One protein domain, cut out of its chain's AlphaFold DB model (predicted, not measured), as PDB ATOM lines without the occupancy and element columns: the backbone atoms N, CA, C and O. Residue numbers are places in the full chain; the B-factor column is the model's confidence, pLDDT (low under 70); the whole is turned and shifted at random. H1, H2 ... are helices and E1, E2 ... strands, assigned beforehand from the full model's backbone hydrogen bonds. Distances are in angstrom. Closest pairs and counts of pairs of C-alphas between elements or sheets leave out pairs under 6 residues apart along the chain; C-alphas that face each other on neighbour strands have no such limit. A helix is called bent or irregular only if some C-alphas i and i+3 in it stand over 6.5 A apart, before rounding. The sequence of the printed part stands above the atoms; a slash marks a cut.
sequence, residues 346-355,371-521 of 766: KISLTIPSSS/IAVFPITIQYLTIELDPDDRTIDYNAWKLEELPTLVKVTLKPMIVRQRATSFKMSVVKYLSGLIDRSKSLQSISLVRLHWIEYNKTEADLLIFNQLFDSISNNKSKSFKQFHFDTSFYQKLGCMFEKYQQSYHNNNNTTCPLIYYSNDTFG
ATOM      1  N   LYS A 346     -61.556 -28.267   0.229       83.12
ATOM      2  CA  LYS A 346     -60.470 -28.338  -0.752       83.12
ATOM      3  C   LYS A 346     -60.726 -27.369  -1.899       83.12
ATOM      4  O   LYS A 346     -61.809 -27.359  -2.477       83.12
ATOM      5  N   ILE A 347     -59.728 -26.572  -2.254       85.00
ATOM      6  CA  ILE A 347     -59.816 -25.628  -3.369       85.00
ATOM      7  C   ILE A 347     -58.520 -25.682  -4.159       85.00
ATOM      8  O   ILE A 347     -57.441 -25.653  -3.573       85.00
ATOM      9  N   SER A 348     -58.631 -25.743  -5.482       82.25
ATOM     10  CA  SER A 348     -57.534 -25.411  -6.385       82.25
ATOM     11  C   SER A 348     -57.942 -24.178  -7.172       82.25
ATOM     12  O   SER A 348     -59.031 -24.147  -7.726       82.25
ATOM     13  N   LEU A 349     -57.113 -23.149  -7.217       81.50
ATOM     14  CA  LEU A 349     -57.421 -21.954  -7.987       81.50
ATOM     15  C   LEU A 349     -56.216 -21.493  -8.791       81.50
ATOM     16  O   LEU A 349     -55.088 -21.650  -8.335       81.50
ATOM     17  N   THR A 350     -56.447 -20.943  -9.977       74.50
ATOM     18  CA  THR A 350     -55.437 -20.186 -10.722       74.50
ATOM     19  C   THR A 350     -55.676 -18.700 -10.485       74.50
ATOM     20  O   THR A 350     -56.799 -18.223 -10.600       74.50
ATOM     21  N   ILE A 351     -54.630 -17.957 -10.132       72.44
ATOM     22  CA  ILE A 351     -54.696 -16.497 -10.051       72.44
ATOM     23  C   ILE A 351     -54.106 -15.955 -11.355       72.44
ATOM     24  O   ILE A 351     -52.890 -16.054 -11.534       72.44
ATOM     25  N   PRO A 352     -54.936 -15.433 -12.275       63.97
ATOM     26  CA  PRO A 352     -54.452 -14.875 -13.531       63.97
ATOM     27  C   PRO A 352     -53.661 -13.587 -13.285       63.97
ATOM     28  O   PRO A 352     -53.979 -12.832 -12.363       63.97
ATOM     29  N   SER A 353     -52.687 -13.300 -14.148       63.09
ATOM     30  CA  SER A 353     -52.025 -11.997 -14.156       63.09
ATOM     31  C   SER A 353     -53.009 -10.875 -14.500       63.09
ATOM     32  O   SER A 353     -53.826 -10.968 -15.423       63.09
ATOM     33  N   SER A 354     -52.925  -9.778 -13.750       58.66
ATOM     34  CA  SER A 354     -53.720  -8.563 -13.972       58.66
ATOM     35  C   SER A 354     -53.407  -7.849 -15.300       58.66
ATOM     36  O   SER A 354     -54.139  -6.949 -15.706       58.66
ATOM     37  N   SER A 355     -52.347  -8.253 -16.007       54.03
ATOM     38  CA  SER A 355     -51.806  -7.580 -17.193       54.03
ATOM     39  C   SER A 355     -52.493  -7.939 -18.517       54.03
ATOM     40  O   SER A 355     -52.233  -7.280 -19.524       54.03
ATOM     41  N   ILE A 371     -57.937  -8.832  -3.002       65.38
ATOM     42  CA  ILE A 371     -58.179  -9.274  -1.624       65.38
ATOM     43  C   ILE A 371     -58.964 -10.578  -1.686       65.38
ATOM     44  O   ILE A 371     -60.181 -10.611  -1.896       65.38
ATOM     45  N   ALA A 372     -58.224 -11.656  -1.505       67.69
ATOM     46  CA  ALA A 372     -58.735 -12.998  -1.383       67.69
ATOM     47  C   ALA A 372     -59.463 -13.208  -0.059       67.69
ATOM     48  O   ALA A 372     -58.875 -13.019   1.002       67.69
ATOM     49  N   VAL A 373     -60.724 -13.642  -0.104       76.94
ATOM     50  CA  VAL A 373     -61.445 -14.073   1.103       76.94
ATOM     51  C   VAL A 373     -61.744 -15.558   0.991       76.94
ATOM     52  O   VAL A 373     -62.600 -15.981   0.215       76.94
ATOM     53  N   PHE A 374     -61.015 -16.339   1.777       84.38
ATOM     54  CA  PHE A 374     -61.105 -17.790   1.838       84.38
ATOM     55  C   PHE A 374     -62.098 -18.242   2.924       84.38
ATOM     56  O   PHE A 374     -62.097 -17.664   4.013       84.38
ATOM     57  N   PRO A 375     -62.944 -19.262   2.683       84.12
ATOM     58  CA  PRO A 375     -63.811 -19.803   3.718       84.12
ATOM     59  C   PRO A 375     -63.019 -20.397   4.881       84.12
ATOM     60  O   PRO A 375     -62.014 -21.085   4.698       84.12
ATOM     61  N   ILE A 376     -63.533 -20.189   6.094       88.94
ATOM     62  CA  ILE A 376     -62.924 -20.673   7.343       88.94
ATOM     63  C   ILE A 376     -62.852 -22.203   7.442       88.94
ATOM     64  O   ILE A 376     -62.189 -22.709   8.338       88.94
ATOM     65  N   THR A 377     -63.549 -22.924   6.556       88.94
ATOM     66  CA  THR A 377     -63.603 -24.392   6.480       88.94
ATOM     67  C   THR A 377     -62.508 -25.002   5.607       88.94
ATOM     68  O   THR A 377     -62.410 -26.229   5.530       88.94
ATOM     69  N   ILE A 378     -61.708 -24.188   4.907       90.12
ATOM     70  CA  ILE A 378     -60.682 -24.700   3.995       90.12
ATOM     71  C   ILE A 378     -59.619 -25.460   4.777       90.12
ATOM     72  O   ILE A 378     -59.045 -24.959   5.741       90.12
ATOM     73  N   GLN A 379     -59.322 -26.663   4.303       92.19
ATOM     74  CA  GLN A 379     -58.255 -27.523   4.800       92.19
ATOM     75  C   GLN A 379     -57.125 -27.673   3.780       92.19
ATOM     76  O   GLN A 379     -55.960 -27.721   4.166       92.19
ATOM     77  N   TYR A 380     -57.441 -27.723   2.484       91.69
ATOM     78  CA  TYR A 380     -56.460 -27.925   1.420       91.69
ATOM     79  C   TYR A 380     -56.609 -26.844   0.359       91.69
ATOM     80  O   TYR A 380     -57.644 -26.749  -0.295       91.69
ATOM     81  N   LEU A 381     -55.564 -26.052   0.164       91.06
ATOM     82  CA  LEU A 381     -55.552 -24.960  -0.796       91.06
ATOM     83  C   LEU A 381     -54.426 -25.174  -1.802       91.06
ATOM     84  O   LEU A 381     -53.271 -25.314  -1.416       91.06
ATOM     85  N   THR A 382     -54.754 -25.203  -3.086       89.56
ATOM     86  CA  THR A 382     -53.789 -25.182  -4.186       89.56
ATOM     87  C   THR A 382     -53.952 -23.874  -4.943       89.56
ATOM     88  O   THR A 382     -55.054 -23.552  -5.366       89.56
ATOM     89  N   ILE A 383     -52.875 -23.113  -5.105       87.44
ATOM     90  CA  ILE A 383     -52.865 -21.848  -5.837       87.44
ATOM     91  C   ILE A 383     -51.865 -21.983  -6.971       87.44
ATOM     92  O   ILE A 383     -50.671 -22.164  -6.733       87.44
ATOM     93  N   GLU A 384     -52.349 -21.899  -8.198       83.31
ATOM     94  CA  GLU A 384     -51.522 -21.758  -9.381       83.31
ATOM     95  C   GLU A 384     -51.270 -20.270  -9.642       83.31
ATOM     96  O   GLU A 384     -52.206 -19.479  -9.752       83.31
ATOM     97  N   LEU A 385     -49.997 -19.890  -9.652       77.94
ATOM     98  CA  LEU A 385     -49.535 -18.508  -9.685       77.94
ATOM     99  C   LEU A 385     -49.029 -18.163 -11.078       77.94
ATOM    100  O   LEU A 385     -48.119 -18.831 -11.560       77.94
ATOM    101  N   ASP A 386     -49.549 -17.104 -11.684       73.62
ATOM    102  CA  ASP A 386     -48.956 -16.522 -12.886       73.62
ATOM    103  C   ASP A 386     -47.743 -15.630 -12.506       73.62
ATOM    104  O   ASP A 386     -47.923 -14.647 -11.780       73.62
ATOM    105  N   PRO A 387     -46.498 -15.961 -12.912       64.50
ATOM    106  CA  PRO A 387     -45.289 -15.239 -12.501       64.50
ATOM    107  C   PRO A 387     -45.156 -13.834 -13.084       64.50
ATOM    108  O   PRO A 387     -44.340 -13.056 -12.585       64.50
ATOM    109  N   ASP A 388     -45.898 -13.522 -14.149       64.50
ATOM    110  CA  ASP A 388     -45.774 -12.235 -14.839       64.50
ATOM    111  C   ASP A 388     -46.362 -11.074 -14.023       64.50
ATOM    112  O   ASP A 388     -46.082  -9.902 -14.293       64.50
ATOM    113  N   ASP A 389     -47.110 -11.379 -12.958       61.66
ATOM    114  CA  ASP A 389     -47.677 -10.376 -12.070       61.66
ATOM    115  C   ASP A 389     -46.718 -10.008 -10.925       61.66
ATOM    116  O   ASP A 389     -46.643 -10.649  -9.872       61.66
ATOM    117  N   ARG A 390     -45.983  -8.906 -11.112       61.78
ATOM    118  CA  ARG A 390     -45.093  -8.325 -10.089       61.78
ATOM    119  C   ARG A 390     -45.841  -7.697  -8.903       61.78
ATOM    120  O   ARG A 390     -45.178  -7.153  -8.021       61.78
ATOM    121  N   THR A 391     -47.176  -7.724  -8.877       66.12
ATOM    122  CA  THR A 391     -47.988  -6.924  -7.944       66.12
ATOM    123  C   THR A 391     -48.835  -7.729  -6.957       66.12
ATOM    124  O   THR A 391     -49.608  -7.142  -6.200       66.12
ATOM    125  N   ILE A 392     -48.673  -9.056  -6.894       72.38
ATOM    126  CA  ILE A 392     -49.422  -9.883  -5.936       72.38
ATOM    127  C   ILE A 392     -48.938  -9.607  -4.502       72.38
ATOM    128  O   ILE A 392     -47.840 -10.007  -4.112       72.38
ATOM    129  N   ASP A 393     -49.783  -8.968  -3.687       78.88
ATOM    130  CA  ASP A 393     -49.595  -8.905  -2.234       78.88
ATOM    131  C   ASP A 393     -50.158 -10.167  -1.572       78.88
ATOM    132  O   ASP A 393     -51.343 -10.258  -1.249       78.88
ATOM    133  N   TYR A 394     -49.290 -11.151  -1.348       83.12
ATOM    134  CA  TYR A 394     -49.652 -12.403  -0.682       83.12
ATOM    135  C   TYR A 394     -50.203 -12.201   0.739       83.12
ATOM    136  O   TYR A 394     -51.001 -13.011   1.210       83.12
ATOM    137  N   ASN A 395     -49.824 -11.117   1.433       83.00
ATOM    138  CA  ASN A 395     -50.313 -10.860   2.792       83.00
ATOM    139  C   ASN A 395     -51.805 -10.511   2.806       83.00
ATOM    140  O   ASN A 395     -52.484 -10.770   3.798       83.00
ATOM    141  N   ALA A 396     -52.340  -9.993   1.696       83.69
ATOM    142  CA  ALA A 396     -53.761  -9.702   1.562       83.69
ATOM    143  C   ALA A 396     -54.641 -10.964   1.640       83.69
ATOM    144  O   ALA A 396     -55.844 -10.852   1.863       83.69
ATOM    145  N   TRP A 397     -54.063 -12.161   1.480       86.06
ATOM    146  CA  TRP A 397     -54.796 -13.427   1.537       86.06
ATOM    147  C   TRP A 397     -55.121 -13.912   2.944       86.06
ATOM    148  O   TRP A 397     -56.014 -14.747   3.086       86.06
ATOM    149  N   LYS A 398     -54.399 -13.422   3.961       90.06
ATOM    150  CA  LYS A 398     -54.635 -13.752   5.376       90.06
ATOM    151  C   LYS A 398     -54.775 -15.265   5.640       90.06
ATOM    152  O   LYS A 398     -55.585 -15.685   6.465       90.06
ATOM    153  N   LEU A 399     -54.010 -16.107   4.933       91.62
ATOM    154  CA  LEU A 399     -54.090 -17.572   5.062       91.62
ATOM    155  C   LEU A 399     -53.733 -18.056   6.475       91.62
ATOM    156  O   LEU A 399     -54.193 -19.111   6.903       91.62
ATOM    157  N   GLU A 400     -52.940 -17.282   7.213       91.38
ATOM    158  CA  GLU A 400     -52.609 -17.531   8.613       91.38
ATOM    159  C   GLU A 400     -53.819 -17.435   9.555       91.38
ATOM    160  O   GLU A 400     -53.798 -18.039  10.627       91.38
ATOM    161  N   GLU A 401     -54.873 -16.711   9.157       92.12
ATOM    162  CA  GLU A 401     -56.102 -16.532   9.939       92.12
ATOM    163  C   GLU A 401     -57.080 -17.712   9.757       92.12
ATOM    164  O   GLU A 401     -58.062 -17.812  10.491       92.12
ATOM    165  N   LEU A 402     -56.824 -18.627   8.809       92.44
ATOM    166  CA  LEU A 402     -57.705 -19.762   8.523       92.44
ATOM    167  C   LEU A 402     -57.513 -20.890   9.553       92.44
ATOM    168  O   LEU A 402     -56.465 -21.537   9.556       92.44
ATOM    169  N   PRO A 403     -58.519 -21.192  10.400       92.19
ATOM    170  CA  PRO A 403     -58.347 -22.073  11.557       92.19
ATOM    171  C   PRO A 403     -58.251 -23.562  11.205       92.19
ATOM    172  O   PRO A 403     -57.813 -24.356  12.035       92.19
ATOM    173  N   THR A 404     -58.687 -23.963  10.008       94.00
ATOM    174  CA  THR A 404     -58.683 -25.366   9.570       94.00
ATOM    175  C   THR A 404     -57.670 -25.655   8.473       94.00
ATOM    176  O   THR A 404     -57.619 -26.787   8.001       94.00
ATOM    177  N   LEU A 405     -56.879 -24.672   8.038       94.50
ATOM    178  CA  LEU A 405     -55.975 -24.834   6.904       94.50
ATOM    179  C   LEU A 405     -54.863 -25.823   7.261       94.50
ATOM    180  O   LEU A 405     -54.019 -25.515   8.093       94.50
ATOM    181  N   VAL A 406     -54.863 -27.000   6.634       94.25
ATOM    182  CA  VAL A 406     -53.903 -28.088   6.876       94.25
ATOM    183  C   VAL A 406     -52.773 -28.060   5.854       94.25
ATOM    184  O   VAL A 406     -51.614 -28.253   6.222       94.25
ATOM    185  N   LYS A 407     -53.090 -27.843   4.571       93.88
ATOM    186  CA  LYS A 407     -52.116 -27.903   3.477       93.88
ATOM    187  C   LYS A 407     -52.277 -26.756   2.488       93.88
ATOM    188  O   LYS A 407     -53.365 -26.550   1.955       93.88
ATOM    189  N   VAL A 408     -51.163 -26.105   2.159       93.75
ATOM    190  CA  VAL A 408     -51.068 -25.129   1.064       93.75
ATOM    191  C   VAL A 408     -50.136 -25.665  -0.015       93.75
ATOM    192  O   VAL A 408     -49.045 -26.139   0.279       93.75
ATOM    193  N   THR A 409     -50.559 -25.609  -1.272       91.12
ATOM    194  CA  THR A 409     -49.744 -25.957  -2.438       91.12
ATOM    195  C   THR A 409     -49.656 -24.751  -3.358       91.12
ATOM    196  O   THR A 409     -50.671 -24.327  -3.895       91.12
ATOM    197  N   LEU A 410     -48.462 -24.204  -3.563       88.56
ATOM    198  CA  LEU A 410     -48.235 -23.128  -4.525       88.56
ATOM    199  C   LEU A 410     -47.590 -23.710  -5.791       88.56
ATOM    200  O   LEU A 410     -46.573 -24.405  -5.720       88.56
ATOM    201  N   LYS A 411     -48.201 -23.438  -6.944       85.38
ATOM    202  CA  LYS A 411     -47.789 -23.901  -8.273       85.38
ATOM    203  C   LYS A 411     -47.503 -22.695  -9.176       85.38
ATOM    204  O   LYS A 411     -48.405 -22.239  -9.867       85.38
ATOM    205  N   PRO A 412     -46.302 -22.116  -9.175       76.88
ATOM    206  CA  PRO A 412     -45.951 -21.132 -10.193       76.88
ATOM    207  C   PRO A 412     -46.067 -21.731 -11.596       76.88
ATOM    208  O   PRO A 412     -45.585 -22.836 -11.849       76.88
ATOM    209  N   MET A 413     -46.713 -21.005 -12.508       70.19
ATOM    210  CA  MET A 413     -46.691 -21.335 -13.925       70.19
ATOM    211  C   MET A 413     -45.267 -21.167 -14.452       70.19
ATOM    212  O   MET A 413     -44.494 -20.329 -13.989       70.19
ATOM    213  N   ILE A 414     -44.889 -22.011 -15.405       61.34
ATOM    214  CA  ILE A 414     -43.534 -22.037 -15.949       61.34
ATOM    215  C   ILE A 414     -43.360 -20.819 -16.857       61.34
ATOM    216  O   ILE A 414     -43.743 -20.860 -18.023       61.34
ATOM    217  N   VAL A 415     -42.747 -19.752 -16.345       53.34
ATOM    218  CA  VAL A 415     -42.263 -18.647 -17.180       53.34
ATOM    219  C   VAL A 415     -40.742 -18.693 -17.210       53.34
ATOM    220  O   VAL A 415     -40.070 -18.725 -16.180       53.34
ATOM    221  N   ARG A 416     -40.182 -18.698 -18.422       57.38
ATOM    222  CA  ARG A 416     -38.739 -18.777 -18.709       57.38
ATOM    223  C   ARG A 416     -37.936 -17.537 -18.259       57.38
ATOM    224  O   ARG A 416     -36.788 -17.401 -18.665       57.38
ATOM    225  N   GLN A 417     -38.491 -16.622 -17.455       54.34
ATOM    226  CA  GLN A 417     -37.873 -15.319 -17.172       54.34
ATOM    227  C   GLN A 417     -37.551 -15.029 -15.694       54.34
ATOM    228  O   GLN A 417     -38.138 -15.547 -14.746       54.34
ATOM    229  N   ARG A 418     -36.541 -14.164 -15.542       54.06
ATOM    230  CA  ARG A 418     -35.736 -13.804 -14.362       54.06
ATOM    231  C   ARG A 418     -36.472 -12.973 -13.293       54.06
ATOM    232  O   ARG A 418     -35.964 -11.938 -12.869       54.06
ATOM    233  N   ALA A 419     -37.649 -13.380 -12.824       60.31
ATOM    234  CA  ALA A 419     -38.328 -12.660 -11.738       60.31
ATOM    235  C   ALA A 419     -37.737 -13.025 -10.355       60.31
ATOM    236  O   ALA A 419     -38.319 -13.793  -9.588       60.31
ATOM    237  N   THR A 420     -36.552 -12.498 -10.024       65.25
ATOM    238  CA  THR A 420     -35.947 -12.632  -8.680       65.25
ATOM    239  C   THR A 420     -36.847 -12.044  -7.590       65.25
ATOM    240  O   THR A 420     -36.995 -12.647  -6.533       65.25
ATOM    241  N   SER A 421     -37.542 -10.935  -7.865       69.38
ATOM    242  CA  SER A 421     -38.472 -10.303  -6.918       69.38
ATOM    243  C   SER A 421     -39.654 -11.199  -6.526       69.38
ATOM    244  O   SER A 421     -39.995 -11.270  -5.349       69.38
ATOM    245  N   PHE A 422     -40.242 -11.931  -7.479       73.06
ATOM    246  CA  PHE A 422     -41.341 -12.872  -7.223       73.06
ATOM    247  C   PHE A 422     -40.914 -13.963  -6.232       73.06
ATOM    248  O   PHE A 422     -41.588 -14.214  -5.235       73.06
ATOM    249  N   LYS A 423     -39.742 -14.562  -6.474       74.88
ATOM    250  CA  LYS A 423     -39.172 -15.616  -5.623       74.88
ATOM    251  C   LYS A 423     -39.013 -15.141  -4.178       74.88
ATOM    252  O   LYS A 423     -39.419 -15.847  -3.258       74.88
ATOM    253  N   MET A 424     -38.485 -13.933  -3.989       77.06
ATOM    254  CA  MET A 424     -38.254 -13.355  -2.663       77.06
ATOM    255  C   MET A 424     -39.561 -13.079  -1.915       77.06
ATOM    256  O   MET A 424     -39.687 -13.436  -0.742       77.06
ATOM    257  N   SER A 425     -40.557 -12.506  -2.593       80.88
ATOM    258  CA  SER A 425     -41.870 -12.232  -1.998       80.88
ATOM    259  C   SER A 425     -42.597 -13.511  -1.575       80.88
ATOM    260  O   SER A 425     -43.140 -13.558  -0.470       80.88
ATOM    261  N   VAL A 426     -42.551 -14.568  -2.398       83.19
ATOM    262  CA  VAL A 426     -43.157 -15.869  -2.068       83.19
ATOM    263  C   VAL A 426     -42.470 -16.503  -0.859       83.19
ATOM    264  O   VAL A 426     -43.152 -16.940   0.063       83.19
ATOM    265  N   VAL A 427     -41.134 -16.536  -0.815       83.81
ATOM    266  CA  VAL A 427     -40.411 -17.164   0.305       83.81
ATOM    267  C   VAL A 427     -40.646 -16.413   1.618       83.81
ATOM    268  O   VAL A 427     -40.922 -17.043   2.644       83.81
ATOM    269  N   LYS A 428     -40.616 -15.075   1.598       86.12
ATOM    270  CA  LYS A 428     -40.915 -14.254   2.780       86.12
ATOM    271  C   LYS A 428     -42.344 -14.480   3.276       86.12
ATOM    272  O   LYS A 428     -42.564 -14.619   4.479       86.12
ATOM    273  N   TYR A 429     -43.304 -14.554   2.354       89.00
ATOM    274  CA  TYR A 429     -44.691 -14.861   2.681       89.00
ATOM    275  C   TYR A 429     -44.841 -16.247   3.317       89.00
ATOM    276  O   TYR A 429     -45.452 -16.367   4.375       89.00
ATOM    277  N   LEU A 430     -44.242 -17.283   2.722       90.31
ATOM    278  CA  LEU A 430     -44.298 -18.647   3.250       90.31
ATOM    279  C   LEU A 430     -43.672 -18.761   4.639       90.31
ATOM    280  O   LEU A 430     -44.234 -19.433   5.497       90.31
ATOM    281  N   SER A 431     -42.557 -18.069   4.875       89.56
ATOM    282  CA  SER A 431     -41.914 -18.003   6.194       89.56
ATOM    283  C   SER A 431     -42.875 -17.417   7.234       89.56
ATOM    284  O   SER A 431     -43.141 -18.031   8.264       89.56
ATOM    285  N   GLY A 432     -43.504 -16.277   6.916       90.19
ATOM    286  CA  GLY A 432     -44.523 -15.669   7.775       90.19
ATOM    287  C   GLY A 432     -45.766 -16.546   7.970       90.19
ATOM    288  O   GLY A 432     -46.339 -16.565   9.058       90.19
ATOM    289  N   LEU A 433     -46.171 -17.298   6.946       90.81
ATOM    290  CA  LEU A 433     -47.313 -18.205   7.003       90.81
ATOM    291  C   LEU A 433     -47.051 -19.404   7.930       90.81
ATOM    292  O   LEU A 433     -47.935 -19.761   8.709       90.81
ATOM    293  N   ILE A 434     -45.849 -19.992   7.880       90.44
ATOM    294  CA  ILE A 434     -45.417 -21.069   8.791       90.44
ATOM    295  C   ILE A 434     -45.407 -20.570  10.234       90.44
ATOM    296  O   ILE A 434     -45.958 -21.226  11.115       90.44
ATOM    297  N   ASP A 435     -44.831 -19.391  10.468       89.25
ATOM    298  CA  ASP A 435     -44.687 -18.831  11.812       89.25
ATOM    299  C   ASP A 435     -46.035 -18.459  12.452       89.25
ATOM    300  O   ASP A 435     -46.201 -18.594  13.667       89.25
ATOM    301  N   ARG A 436     -46.995 -17.961  11.656       91.31
ATOM    302  CA  ARG A 436     -48.256 -17.392  12.167       91.31
ATOM    303  C   ARG A 436     -49.447 -18.346  12.127       91.31
ATOM    304  O   ARG A 436     -50.363 -18.181  12.934       91.31
ATOM    305  N   SER A 437     -49.475 -19.322  11.218       92.00
ATOM    306  CA  SER A 437     -50.617 -20.236  11.108       92.00
ATOM    307  C   SER A 437     -50.629 -21.257  12.246       92.00
ATOM    308  O   SER A 437     -49.633 -21.924  12.506       92.00
ATOM    309  N   LYS A 438     -51.782 -21.428  12.904       91.69
ATOM    310  CA  LYS A 438     -51.959 -22.382  14.018       91.69
ATOM    311  C   LYS A 438     -52.366 -23.794  13.584       91.69
ATOM    312  O   LYS A 438     -52.349 -24.702  14.412       91.69
ATOM    313  N   SER A 439     -52.810 -23.957  12.340       94.00
ATOM    314  CA  SER A 439     -53.376 -25.212  11.827       94.00
ATOM    315  C   SER A 439     -52.550 -25.835  10.710       94.00
ATOM    316  O   SER A 439     -52.701 -27.029  10.441       94.00
ATOM    317  N   LEU A 440     -51.697 -25.043  10.054       94.12
ATOM    318  CA  LEU A 440     -50.939 -25.475   8.891       94.12
ATOM    319  C   LEU A 440     -49.985 -26.601   9.271       94.12
ATOM    320  O   LEU A 440     -49.159 -26.457  10.170       94.12
ATOM    321  N   GLN A 441     -50.110 -27.724   8.567       93.12
ATOM    322  CA  GLN A 441     -49.276 -28.909   8.756       93.12
ATOM    323  C   GLN A 441     -48.311 -29.113   7.595       93.12
ATOM    324  O   GLN A 441     -47.229 -29.663   7.796       93.12
ATOM    325  N   SER A 442     -48.700 -28.695   6.385       92.56
ATOM    326  CA  SER A 442     -47.919 -28.937   5.180       92.56
ATOM    327  C   SER A 442     -47.921 -27.765   4.201       92.56
ATOM    328  O   SER A 442     -48.968 -27.202   3.885       92.56
ATOM    329  N   ILE A 443     -46.748 -27.445   3.658       90.88
ATOM    330  CA  ILE A 443     -46.603 -26.587   2.476       90.88
ATOM    331  C   ILE A 443     -45.966 -27.402   1.356       90.88
ATOM    332  O   ILE A 443     -45.031 -28.162   1.593       90.88
ATOM    333  N   SER A 444     -46.467 -27.233   0.135       89.00
ATOM    334  CA  SER A 444     -45.886 -27.800  -1.077       89.00
ATOM    335  C   SER A 444     -45.606 -26.708  -2.104       89.00
ATOM    336  O   SER A 444     -46.499 -25.939  -2.456       89.00
ATOM    337  N   LEU A 445     -44.378 -26.660  -2.610       84.12
ATOM    338  CA  LEU A 445     -43.980 -25.837  -3.749       84.12
ATOM    339  C   LEU A 445     -43.669 -26.749  -4.933       84.12
ATOM    340  O   LEU A 445     -42.735 -27.548  -4.874       84.12
ATOM    341  N   VAL A 446     -44.449 -26.628  -6.006       79.94
ATOM    342  CA  VAL A 446     -44.379 -27.516  -7.181       79.94
ATOM    343  C   VAL A 446     -43.960 -26.710  -8.411       79.94
ATOM    344  O   VAL A 446     -44.475 -25.614  -8.604       79.94
ATOM    345  N   ARG A 447     -43.072 -27.245  -9.265       67.62
ATOM    346  CA  ARG A 447     -42.642 -26.638 -10.548       67.62
ATOM    347  C   ARG A 447     -41.971 -25.266 -10.456       67.62
ATOM    348  O   ARG A 447     -41.991 -24.478 -11.401       67.62
ATOM    349  N   LEU A 448     -41.312 -24.974  -9.340       65.19
ATOM    350  CA  LEU A 448     -40.464 -23.789  -9.242       65.19
ATOM    351  C   LEU A 448     -39.153 -24.037 -10.003       65.19
ATOM    352  O   LEU A 448     -38.193 -24.580  -9.466       65.19
ATOM    353  N   HIS A 449     -39.103 -23.638 -11.274       61.44
ATOM    354  CA  HIS A 449     -37.882 -23.702 -12.071       61.44
ATOM    355  C   HIS A 449     -36.887 -22.611 -11.632       61.44
ATOM    356  O   HIS A 449     -36.930 -21.457 -12.065       61.44
ATOM    357  N   TRP A 450     -35.934 -22.970 -10.769       59.22
ATOM    358  CA  TRP A 450     -34.817 -22.103 -10.367       59.22
ATOM    359  C   TRP A 450     -33.694 -22.146 -11.414       59.22
ATOM    360  O   TRP A 450     -32.593 -22.651 -11.174       59.22
ATOM    361  N   ILE A 451     -33.993 -21.680 -12.630       48.69
ATOM    362  CA  ILE A 451     -33.082 -21.860 -13.770       48.69
ATOM    363  C   ILE A 451     -31.807 -21.011 -13.626       48.69
ATOM    364  O   ILE A 451     -30.722 -21.539 -13.847       48.69
ATOM    365  N   GLU A 452     -31.868 -19.807 -13.066       51.94
ATOM    366  CA  GLU A 452     -30.678 -18.989 -12.788       51.94
ATOM    367  C   GLU A 452     -30.767 -18.434 -11.366       51.94
ATOM    368  O   GLU A 452     -31.611 -17.591 -11.062       51.94
ATOM    369  N   TYR A 453     -29.946 -18.980 -10.472       54.19
ATOM    370  CA  TYR A 453     -29.737 -18.446  -9.133       54.19
ATOM    371  C   TYR A 453     -28.391 -17.731  -9.179       54.19
ATOM    372  O   TYR A 453     -27.343 -18.382  -9.176       54.19
ATOM    373  N   ASN A 454     -28.407 -16.405  -9.280       54.47
ATOM    374  CA  ASN A 454     -27.211 -15.639  -8.963       54.47
ATOM    375  C   ASN A 454     -27.023 -15.841  -7.463       54.47
ATOM    376  O   ASN A 454     -27.941 -15.552  -6.713       54.47
ATOM    377  N   LYS A 455     -25.917 -16.446  -7.020       60.62
ATOM    378  CA  LYS A 455     -25.641 -16.713  -5.596       60.62
ATOM    379  C   LYS A 455     -25.410 -15.398  -4.835       60.62
ATOM    380  O   LYS A 455     -24.315 -15.163  -4.337       60.62
ATOM    381  N   THR A 456     -26.391 -14.504  -4.816       70.88
ATOM    382  CA  THR A 456     -26.294 -13.263  -4.066       70.88
ATOM    383  C   THR A 456     -26.536 -13.570  -2.594       70.88
ATOM    384  O   THR A 456     -27.316 -14.453  -2.236       70.88
ATOM    385  N   GLU A 457     -25.838 -12.848  -1.726       71.94
ATOM    386  CA  GLU A 457     -25.956 -12.986  -0.274       71.94
ATOM    387  C   GLU A 457     -27.392 -12.722   0.217       71.94
ATOM    388  O   GLU A 457     -27.875 -13.386   1.132       71.94
ATOM    389  N   ALA A 458     -28.111 -11.821  -0.462       70.62
ATOM    390  CA  ALA A 458     -29.509 -11.519  -0.183       70.62
ATOM    391  C   ALA A 458     -30.421 -12.740  -0.373       70.62
ATOM    392  O   ALA A 458     -31.287 -12.998   0.462       70.62
ATOM    393  N   ASP A 459     -30.209 -13.516  -1.437       70.50
ATOM    394  CA  ASP A 459     -31.018 -14.701  -1.714       70.50
ATOM    395  C   ASP A 459     -30.775 -15.797  -0.654       70.50
ATOM    396  O   ASP A 459     -31.721 -16.409  -0.154       70.50
ATOM    397  N   LEU A 460     -29.516 -15.985  -0.230       72.75
ATOM    398  CA  LEU A 460     -29.146 -16.917   0.846       72.75
ATOM    399  C   LEU A 460     -29.815 -16.554   2.177       72.75
ATOM    400  O   LEU A 460     -30.346 -17.431   2.862       72.75
ATOM    401  N   LEU A 461     -29.829 -15.264   2.524       78.44
ATOM    402  CA  LEU A 461     -30.443 -14.769   3.755       78.44
ATOM    403  C   LEU A 461     -31.937 -15.117   3.827       78.44
ATOM    404  O   LEU A 461     -32.430 -15.506   4.883       78.44
ATOM    405  N   ILE A 462     -32.660 -15.022   2.710       74.00
ATOM    406  CA  ILE A 462     -34.101 -15.304   2.669       74.00
ATOM    407  C   ILE A 462     -34.401 -16.800   2.773       74.00
ATOM    408  O   ILE A 462     -35.367 -17.193   3.428       74.00
ATOM    409  N   PHE A 463     -33.564 -17.658   2.193       78.56
ATOM    410  CA  PHE A 463     -33.713 -19.098   2.403       78.56
ATOM    411  C   PHE A 463     -33.412 -19.510   3.832       78.56
ATOM    412  O   PHE A 463     -34.151 -20.324   4.380       78.56
ATOM    413  N   ASN A 464     -32.395 -18.910   4.447       80.81
ATOM    414  CA  ASN A 464     -32.129 -19.124   5.863       80.81
ATOM    415  C   ASN A 464     -33.338 -18.718   6.711       80.81
ATOM    416  O   ASN A 464     -33.744 -19.500   7.553       80.81
ATOM    417  N   GLN A 465     -34.014 -17.602   6.410       82.88
ATOM    418  CA  GLN A 465     -35.259 -17.231   7.104       82.88
ATOM    419  C   GLN A 465     -36.370 -18.283   6.961       82.88
ATOM    420  O   GLN A 465     -37.070 -18.575   7.934       82.88
ATOM    421  N   LEU A 466     -36.538 -18.876   5.774       84.31
ATOM    422  CA  LEU A 466     -37.509 -19.953   5.573       84.31
ATOM    423  C   LEU A 466     -37.132 -21.201   6.372       84.31
ATOM    424  O   LEU A 466     -37.987 -21.781   7.039       84.31
ATOM    425  N   PHE A 467     -35.864 -21.609   6.325       84.62
ATOM    426  CA  PHE A 467     -35.380 -22.759   7.082       84.62
ATOM    427  C   PHE A 467     -35.465 -22.523   8.587       84.62
ATOM    428  O   PHE A 467     -35.943 -23.399   9.298       84.62
ATOM    429  N   ASP A 468     -35.124 -21.332   9.068       83.75
ATOM    430  CA  ASP A 468     -35.284 -20.929  10.463       83.75
ATOM    431  C   ASP A 468     -36.755 -20.989  10.887       83.75
ATOM    432  O   ASP A 468     -37.063 -21.454  11.980       83.75
ATOM    433  N   SER A 469     -37.691 -20.580  10.027       84.69
ATOM    434  CA  SER A 469     -39.131 -20.704  10.309       84.69
ATOM    435  C   SER A 469     -39.557 -22.178  10.402       84.69
ATOM    436  O   SER A 469     -40.322 -22.564  11.286       84.69
ATOM    437  N   ILE A 470     -39.010 -23.031   9.528       83.38
ATOM    438  CA  ILE A 470     -39.252 -24.480   9.531       83.38
ATOM    439  C   ILE A 470     -38.643 -25.154  10.779       83.38
ATOM    440  O   ILE A 470     -39.318 -25.969  11.401       83.38
ATOM    441  N   SER A 471     -37.399 -24.841  11.170       78.19
ATOM    442  CA  SER A 471     -36.737 -25.450  12.345       78.19
ATOM    443  C   SER A 471     -37.299 -24.965  13.657       78.19
ATOM    444  O   SER A 471     -37.527 -25.778  14.552       78.19
ATOM    445  N   ASN A 472     -37.472 -23.650  13.795       78.56
ATOM    446  CA  ASN A 472     -37.913 -23.060  15.051       78.56
ATOM    447  C   ASN A 472     -39.354 -23.461  15.370       78.56
ATOM    448  O   ASN A 472     -39.761 -23.352  16.526       78.56
ATOM    449  N   ASN A 473     -40.101 -23.932  14.361       65.06
ATOM    450  CA  ASN A 473     -41.398 -24.588  14.465       65.06
ATOM    451  C   ASN A 473     -42.322 -23.930  15.501       65.06
ATOM    452  O   ASN A 473     -42.936 -24.596  16.341       65.06
ATOM    453  N   LYS A 474     -42.393 -22.589  15.480       68.50
ATOM    454  CA  LYS A 474     -43.226 -21.819  16.419       68.50
ATOM    455  C   LYS A 474     -44.682 -22.272  16.343       68.50
ATOM    456  O   LYS A 474     -45.387 -22.317  17.354       68.50
ATOM    457  N   SER A 475     -45.109 -22.660  15.146       68.88
ATOM    458  CA  SER A 475     -46.355 -23.367  14.921       68.88
ATOM    459  C   SER A 475     -46.193 -24.851  15.239       68.88
ATOM    460  O   SER A 475     -45.774 -25.637  14.401       68.88
ATOM    461  N   LYS A 476     -46.612 -25.278  16.437       76.62
ATOM    462  CA  LYS A 476     -46.608 -26.703  16.833       76.62
ATOM    463  C   LYS A 476     -47.350 -27.633  15.852       76.62
ATOM    464  O   LYS A 476     -47.235 -28.851  15.976       76.62
ATOM    465  N   SER A 477     -48.153 -27.093  14.928       82.81
ATOM    466  CA  SER A 477     -48.874 -27.873  13.924       82.81
ATOM    467  C   SER A 477     -48.050 -28.194  12.679       82.81
ATOM    468  O   SER A 477     -48.393 -29.165  12.003       82.81
ATOM    469  N   PHE A 478     -47.002 -27.425  12.360       87.12
ATOM    470  CA  PHE A 478     -46.262 -27.596  11.112       87.12
ATOM    471  C   PHE A 478     -45.379 -28.850  11.157       87.12
ATOM    472  O   PHE A 478     -44.623 -29.081  12.100       87.12
ATOM    473  N   LYS A 479     -45.516 -29.701  10.135       85.75
ATOM    474  CA  LYS A 479     -44.890 -31.032  10.086       85.75
ATOM    475  C   LYS A 479     -44.068 -31.271   8.836       85.75
ATOM    476  O   LYS A 479     -43.110 -32.035   8.899       85.75
ATOM    477  N   GLN A 480     -44.471 -30.699   7.704       85.06
ATOM    478  CA  GLN A 480     -43.934 -31.099   6.413       85.06
ATOM    479  C   GLN A 480     -43.766 -29.924   5.460       85.06
ATOM    480  O   GLN A 480     -44.723 -29.233   5.116       85.06
ATOM    481  N   PHE A 481     -42.561 -29.789   4.919       81.62
ATOM    482  CA  PHE A 481     -42.302 -28.920   3.782       81.62
ATOM    483  C   PHE A 481     -41.922 -29.777   2.572       81.62
ATOM    484  O   PHE A 481     -41.033 -30.622   2.660       81.62
ATOM    485  N   HIS A 482     -42.612 -29.590   1.451       80.94
ATOM    486  CA  HIS A 482     -42.415 -30.361   0.229       80.94
ATOM    487  C   HIS A 482     -41.925 -29.459  -0.913       80.94
ATOM    488  O   HIS A 482     -42.555 -28.447  -1.227       80.94
ATOM    489  N   PHE A 483     -40.816 -29.845  -1.548       74.88
ATOM    490  CA  PHE A 483     -40.231 -29.161  -2.706       74.88
ATOM    491  C   PHE A 483     -40.107 -30.118  -3.897       74.88
ATOM    492  O   PHE A 483     -39.853 -31.310  -3.733       74.88
ATOM    493  N   ASP A 484     -40.226 -29.564  -5.099       67.94
ATOM    494  CA  ASP A 484     -39.916 -30.245  -6.359       67.94
ATOM    495  C   ASP A 484     -38.402 -30.545  -6.486       67.94
ATOM    496  O   ASP A 484     -37.557 -29.706  -6.153       67.94
ATOM    497  N   THR A 485     -38.038 -31.741  -6.959       50.12
ATOM    498  CA  THR A 485     -36.668 -32.290  -6.936       50.12
ATOM    499  C   THR A 485     -35.674 -31.537  -7.816       50.12
ATOM    500  O   THR A 485     -34.480 -31.507  -7.498       50.12
ATOM    501  N   SER A 486     -36.147 -30.835  -8.851       56.88
ATOM    502  CA  SER A 486     -35.308 -29.963  -9.692       56.88
ATOM    503  C   SER A 486     -34.594 -28.853  -8.896       56.88
ATOM    504  O   SER A 486     -33.543 -28.354  -9.306       56.88
ATOM    505  N   PHE A 487     -35.117 -28.502  -7.719       54.03
ATOM    506  CA  PHE A 487     -34.538 -27.523  -6.802       54.03
ATOM    507  C   PHE A 487     -33.341 -28.065  -5.999       54.03
ATOM    508  O   PHE A 487     -32.384 -27.336  -5.725       54.03
ATOM    509  N   TYR A 488     -33.358 -29.354  -5.649       47.12
ATOM    510  CA  TYR A 488     -32.402 -29.958  -4.715       47.12
ATOM    511  C   TYR A 488     -30.993 -30.099  -5.307       47.12
ATOM    512  O   TYR A 488     -29.994 -29.907  -4.613       47.12
ATOM    513  N   GLN A 489     -30.900 -30.349  -6.616       52.00
ATOM    514  CA  GLN A 489     -29.625 -30.547  -7.312       52.00
ATOM    515  C   GLN A 489     -28.676 -29.334  -7.224       52.00
ATOM    516  O   GLN A 489     -27.466 -29.503  -7.354       52.00
ATOM    517  N   LYS A 490     -29.191 -28.120  -6.966       51.41
ATOM    518  CA  LYS A 490     -28.383 -26.893  -6.817       51.41
ATOM    519  C   LYS A 490     -28.135 -26.469  -5.358       51.41
ATOM    520  O   LYS A 490     -27.254 -25.644  -5.128       51.41
ATOM    521  N   LEU A 491     -28.868 -27.022  -4.384       52.31
ATOM    522  CA  LEU A 491     -28.862 -26.592  -2.974       52.31
ATOM    523  C   LEU A 491     -28.213 -27.573  -1.988       52.31
ATOM    524  O   LEU A 491     -28.072 -27.223  -0.817       52.31
ATOM    525  N   GLY A 492     -27.793 -28.757  -2.445       47.72
ATOM    526  CA  GLY A 492     -27.244 -29.824  -1.591       47.72
ATOM    527  C   GLY A 492     -26.202 -29.361  -0.561       47.72
ATOM    528  O   GLY A 492     -26.281 -29.754   0.597       47.72
ATOM    529  N   CYS A 493     -25.313 -28.426  -0.919       43.66
ATOM    530  CA  CYS A 493     -24.295 -27.900   0.001       43.66
ATOM    531  C   CYS A 493     -24.847 -27.069   1.179       43.66
ATOM    532  O   CYS A 493     -24.181 -26.947   2.205       43.66
ATOM    533  N   MET A 494     -26.026 -26.451   1.048       52.41
ATOM    534  CA  MET A 494     -26.632 -25.653   2.126       52.41
ATOM    535  C   MET A 494     -27.392 -26.523   3.123       52.41
ATOM    536  O   MET A 494     -27.335 -26.284   4.328       52.41
ATOM    537  N   PHE A 495     -28.059 -27.562   2.618       53.97
ATOM    538  CA  PHE A 495     -28.811 -28.506   3.438       53.97
ATOM    539  C   PHE A 495     -27.902 -29.329   4.357       53.97
ATOM    540  O   PHE A 495     -28.244 -29.538   5.518       53.97
ATOM    541  N   GLU A 496     -26.720 -29.720   3.873       50.09
ATOM    542  CA  GLU A 496     -25.707 -30.405   4.685       50.09
ATOM    543  C   GLU A 496     -25.210 -29.531   5.845       50.09
ATOM    544  O   GLU A 496     -25.149 -30.000   6.981       50.09
ATOM    545  N   LYS A 497     -24.937 -28.237   5.606       51.25
ATOM    546  CA  LYS A 497     -24.553 -27.295   6.676       51.25
ATOM    547  C   LYS A 497     -25.666 -27.094   7.706       51.25
ATOM    548  O   LYS A 497     -25.394 -26.983   8.899       51.25
ATOM    549  N   TYR A 498     -26.917 -27.067   7.256       52.41
ATOM    550  CA  TYR A 498     -28.076 -26.906   8.128       52.41
ATOM    551  C   TYR A 498     -28.340 -28.152   8.993       52.41
ATOM    552  O   TYR A 498     -28.514 -28.030  10.204       52.41
ATOM    553  N   GLN A 499     -28.285 -29.357   8.411       51.81
ATOM    554  CA  GLN A 499     -28.392 -30.613   9.166       51.81
ATOM    555  C   GLN A 499     -27.264 -30.765  10.199       51.81
ATOM    556  O   GLN A 499     -27.519 -31.212  11.316       51.81
ATOM    557  N   GLN A 500     -26.041 -30.340   9.862       49.66
ATOM    558  CA  GLN A 500     -24.904 -30.339  10.791       49.66
ATOM    559  C   GLN A 500     -25.091 -29.360  11.962       49.66
ATOM    560  O   GLN A 500     -24.734 -29.692  13.089       49.66
ATOM    561  N   SER A 501     -25.677 -28.180  11.728       48.03
ATOM    562  CA  SER A 501     -25.982 -27.208  12.789       48.03
ATOM    563  C   SER A 501     -27.096 -27.699  13.726       48.03
ATOM    564  O   SER A 501     -26.997 -27.561  14.944       48.03
ATOM    565  N   TYR A 502     -28.134 -28.342  13.175       45.56
ATOM    566  CA  TYR A 502     -29.293 -28.812  13.942       45.56
ATOM    567  C   TYR A 502     -28.982 -30.039  14.813       45.56
ATOM    568  O   TYR A 502     -29.443 -30.119  15.949       45.56
ATOM    569  N   HIS A 503     -28.144 -30.969  14.339       50.22
ATOM    570  CA  HIS A 503     -27.733 -32.130  15.140       50.22
ATOM    571  C   HIS A 503     -26.954 -31.766  16.415       50.22
ATOM    572  O   HIS A 503     -26.892 -32.582  17.332       50.22
ATOM    573  N   ASN A 504     -26.417 -30.546  16.507       46.50
ATOM    574  CA  ASN A 504     -25.693 -30.072  17.684       46.50
ATOM    575  C   ASN A 504     -26.597 -29.449  18.770       46.50
ATOM    576  O   ASN A 504     -26.101 -29.189  19.863       46.50
ATOM    577  N   ASN A 505     -27.902 -29.252  18.526       38.62
ATOM    578  CA  ASN A 505     -28.840 -28.655  19.489       38.62
ATOM    579  C   ASN A 505     -30.078 -29.558  19.733       38.62
ATOM    580  O   ASN A 505     -31.033 -29.527  18.971       38.62
ATOM    581  N   ASN A 506     -30.040 -30.353  20.813       40.59
ATOM    582  CA  ASN A 506     -31.115 -31.062  21.553       40.59
ATOM    583  C   ASN A 506     -32.476 -31.445  20.890       40.59
ATOM    584  O   ASN A 506     -33.276 -30.596  20.524       40.59
ATOM    585  N   ASN A 507     -32.817 -32.746  20.989       39.41
ATOM    586  CA  ASN A 507     -34.123 -33.406  21.262       39.41
ATOM    587  C   ASN A 507     -35.476 -32.869  20.714       39.41
ATOM    588  O   ASN A 507     -36.524 -33.234  21.253       39.41
ATOM    589  N   THR A 508     -35.529 -32.103  19.624       41.97
ATOM    590  CA  THR A 508     -36.793 -31.813  18.912       41.97
ATOM    591  C   THR A 508     -36.917 -32.598  17.605       41.97
ATOM    592  O   THR A 508     -35.982 -32.681  16.813       41.97
ATOM    593  N   THR A 509     -38.094 -33.190  17.361       44.75
ATOM    594  CA  THR A 509     -38.417 -33.881  16.103       44.75
ATOM    595  C   THR A 509     -38.432 -32.881  14.949       44.75
ATOM    596  O   THR A 509     -39.307 -32.016  14.894       44.75
ATOM    597  N   CYS A 510     -37.467 -33.004  14.040       40.81
ATOM    598  CA  CYS A 510     -37.365 -32.172  12.847       40.81
ATOM    599  C   CYS A 510     -38.570 -32.429  11.915       40.81
ATOM    600  O   CYS A 510     -38.910 -33.598  11.690       40.81
ATOM    601  N   PRO A 511     -39.236 -31.388  11.377       46.81
ATOM    602  CA  PRO A 511     -40.271 -31.572  10.365       46.81
ATOM    603  C   PRO A 511     -39.707 -32.309   9.145       46.81
ATOM    604  O   PRO A 511     -38.611 -32.022   8.662       46.81
ATOM    605  N   LEU A 512     -40.463 -33.291   8.656       41.72
ATOM    606  CA  LEU A 512     -40.037 -34.174   7.577       41.72
ATOM    607  C   LEU A 512     -40.079 -33.431   6.241       41.72
ATOM    608  O   LEU A 512     -41.112 -32.892   5.837       41.72
ATOM    609  N   ILE A 513     -38.957 -33.437   5.532       45.75
ATOM    610  CA  ILE A 513     -38.829 -32.837   4.206       45.75
ATOM    611  C   ILE A 513     -38.893 -33.974   3.191       45.75
ATOM    612  O   ILE A 513     -38.054 -34.870   3.201       45.75
ATOM    613  N   TYR A 514     -39.939 -33.960   2.366       37.22
ATOM    614  CA  TYR A 514     -40.223 -35.011   1.385       37.22
ATOM    615  C   TYR A 514     -40.070 -34.488  -0.044       37.22
ATOM    616  O   TYR A 514     -40.248 -33.295  -0.302       37.22
ATOM    617  N   TYR A 515     -39.806 -35.417  -0.961       39.28
ATOM    618  CA  TYR A 515     -39.501 -35.175  -2.368       39.28
ATOM    619  C   TYR A 515     -40.550 -35.859  -3.265       39.28
ATOM    620  O   TYR A 515     -40.907 -37.007  -2.995       39.28
ATOM    621  N   SER A 516     -41.012 -35.204  -4.340       35.53
ATOM    622  CA  SER A 516     -41.841 -35.839  -5.383       35.53
ATOM    623  C   SER A 516     -41.163 -35.778  -6.747       35.53
ATOM    624  O   SER A 516     -40.755 -34.700  -7.175       35.53
ATOM    625  N   ASN A 517     -41.134 -36.903  -7.460       31.11
ATOM    626  CA  ASN A 517     -40.683 -36.983  -8.848       31.11
ATOM    627  C   ASN A 517     -41.874 -36.827  -9.806       31.11
ATOM    628  O   ASN A 517     -42.472 -37.823 -10.193       31.11
ATOM    629  N   ASP A 518     -42.199 -35.593 -10.200       31.45
ATOM    630  CA  ASP A 518     -43.277 -35.307 -11.161       31.45
ATOM    631  C   ASP A 518     -42.865 -34.243 -12.202       31.45
ATOM    632  O   ASP A 518     -43.464 -33.171 -12.304       31.45
ATOM    633  N   THR A 519     -41.864 -34.539 -13.041       31.86
ATOM    634  CA  THR A 519     -41.615 -33.768 -14.279       31.86
ATOM    635  C   THR A 519     -41.198 -34.659 -15.452       31.86
ATOM    636  O   THR A 519     -40.160 -35.314 -15.417       31.86
ATOM    637  N   PHE A 520     -42.021 -34.648 -16.508       24.30
ATOM    638  CA  PHE A 520     -41.719 -35.119 -17.865       24.30
ATOM    639  C   PHE A 520     -41.109 -33.966 -18.684       24.30
ATOM    640  O   PHE A 520     -41.652 -32.863 -18.651       24.30
ATOM    641  N   GLY A 521     -40.082 -34.266 -19.490       31.69
ATOM    642  CA  GLY A 521     -39.710 -33.505 -20.693       31.69
ATOM    643  C   GLY A 521     -38.590 -32.466 -20.543       31.69
ATOM    644  O   GLY A 521     -38.767 -31.450 -19.882       31.69
TER     645      GLY A 521
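AT A GLANCE: This is residues 346 to 355 and 371 to 521 of the 766 residues of an uncharacterized protein of Cavenderia fasciculata (strain SH3) (UniProt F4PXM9). What is the shape? A twisted wall of six strands, E1 to E6 side by side in chain order, has H2 over one face, with H1 and H3 on the two sides of H2 and the kinked H4 near the E5 and E6 end. What is it made of? The printed part has 161 residues, with four named helices and six strands in the order E1 E2 H1 E3 H2 E4 H3 E5 H4 E6; the class is mixed, and the sheet, E1 E2 E3 E4 E5 E6, is parallel throughout. How large is it? It is compact, with a radius of gyration of the C-alphas of 15.7 A and spans of 47 by 37 by 30 A.

HOW THE PARTS SIT: How does the sheet begin? Edge strand E1, residues 346 to 351, is parallel to E2, residues 380 to 385, with N 349 and O 382 within hydrogen-bond range at 2.8 A. E2 is parallel to E3, residues 407 to 412, with N 383 and O 409 at 2.8 A. How does it go on? E4, residues 442 to 445, is parallel to E3, with N 410 and O 444 at 2.8 A, and to E5, residues 480 to 484, with N 445 and O 482 at 2.9 A. Edge strand E6, residues 512 to 516, is parallel to E5 at 28 degrees, with no N and O pair within hydrogen-bond range. Where are the helices? H2, residues 420 to 436, is on the sheet over E3 and E4, making two layers, helix over sheet; it touches H1, residues 394 to 397, at Tyr 429 and Tyr 394, C-alphas 6.5 A apart, with its residues 425 to 429 alone. H3, residues 457 to 472, touches H2 at a shallow tilt of 19 degrees, the same way, closest at the C-alphas of Leu 466 and Ser 431, 4.9 A. H4, residues 485 to 502, is near H3 and only grazes the sheet with residues 485 to 488. How do the helix backbones look? Every O i to N i+4 pair is within hydrogen-bond range in H2 and H3, and 8 of 14 in H4; H1 is too short for such a pair.

IN THESE COORDINATES: Where does the first strand begin? C-alpha 346 of E1 is at (-60.470, -28.338, -0.752). How long are the helices? H2 measures 24.7 A, H3 21.9 A and H4 22.4 A; H4 is irregular, with C-alphas 490 and 493 8.0 A apart. Where does E6 end? C-alpha 516 is at (-41.841, -35.839, -5.383).

THE WHOLE: Is anything missing? Residues 356 to 370 are not printed, and C-alphas 355 and 371 are 16.9 A apart. Which link is long? E4 to H3, with 11 residues. Where is confidence low? Residues 484 to 521 are among those under 70.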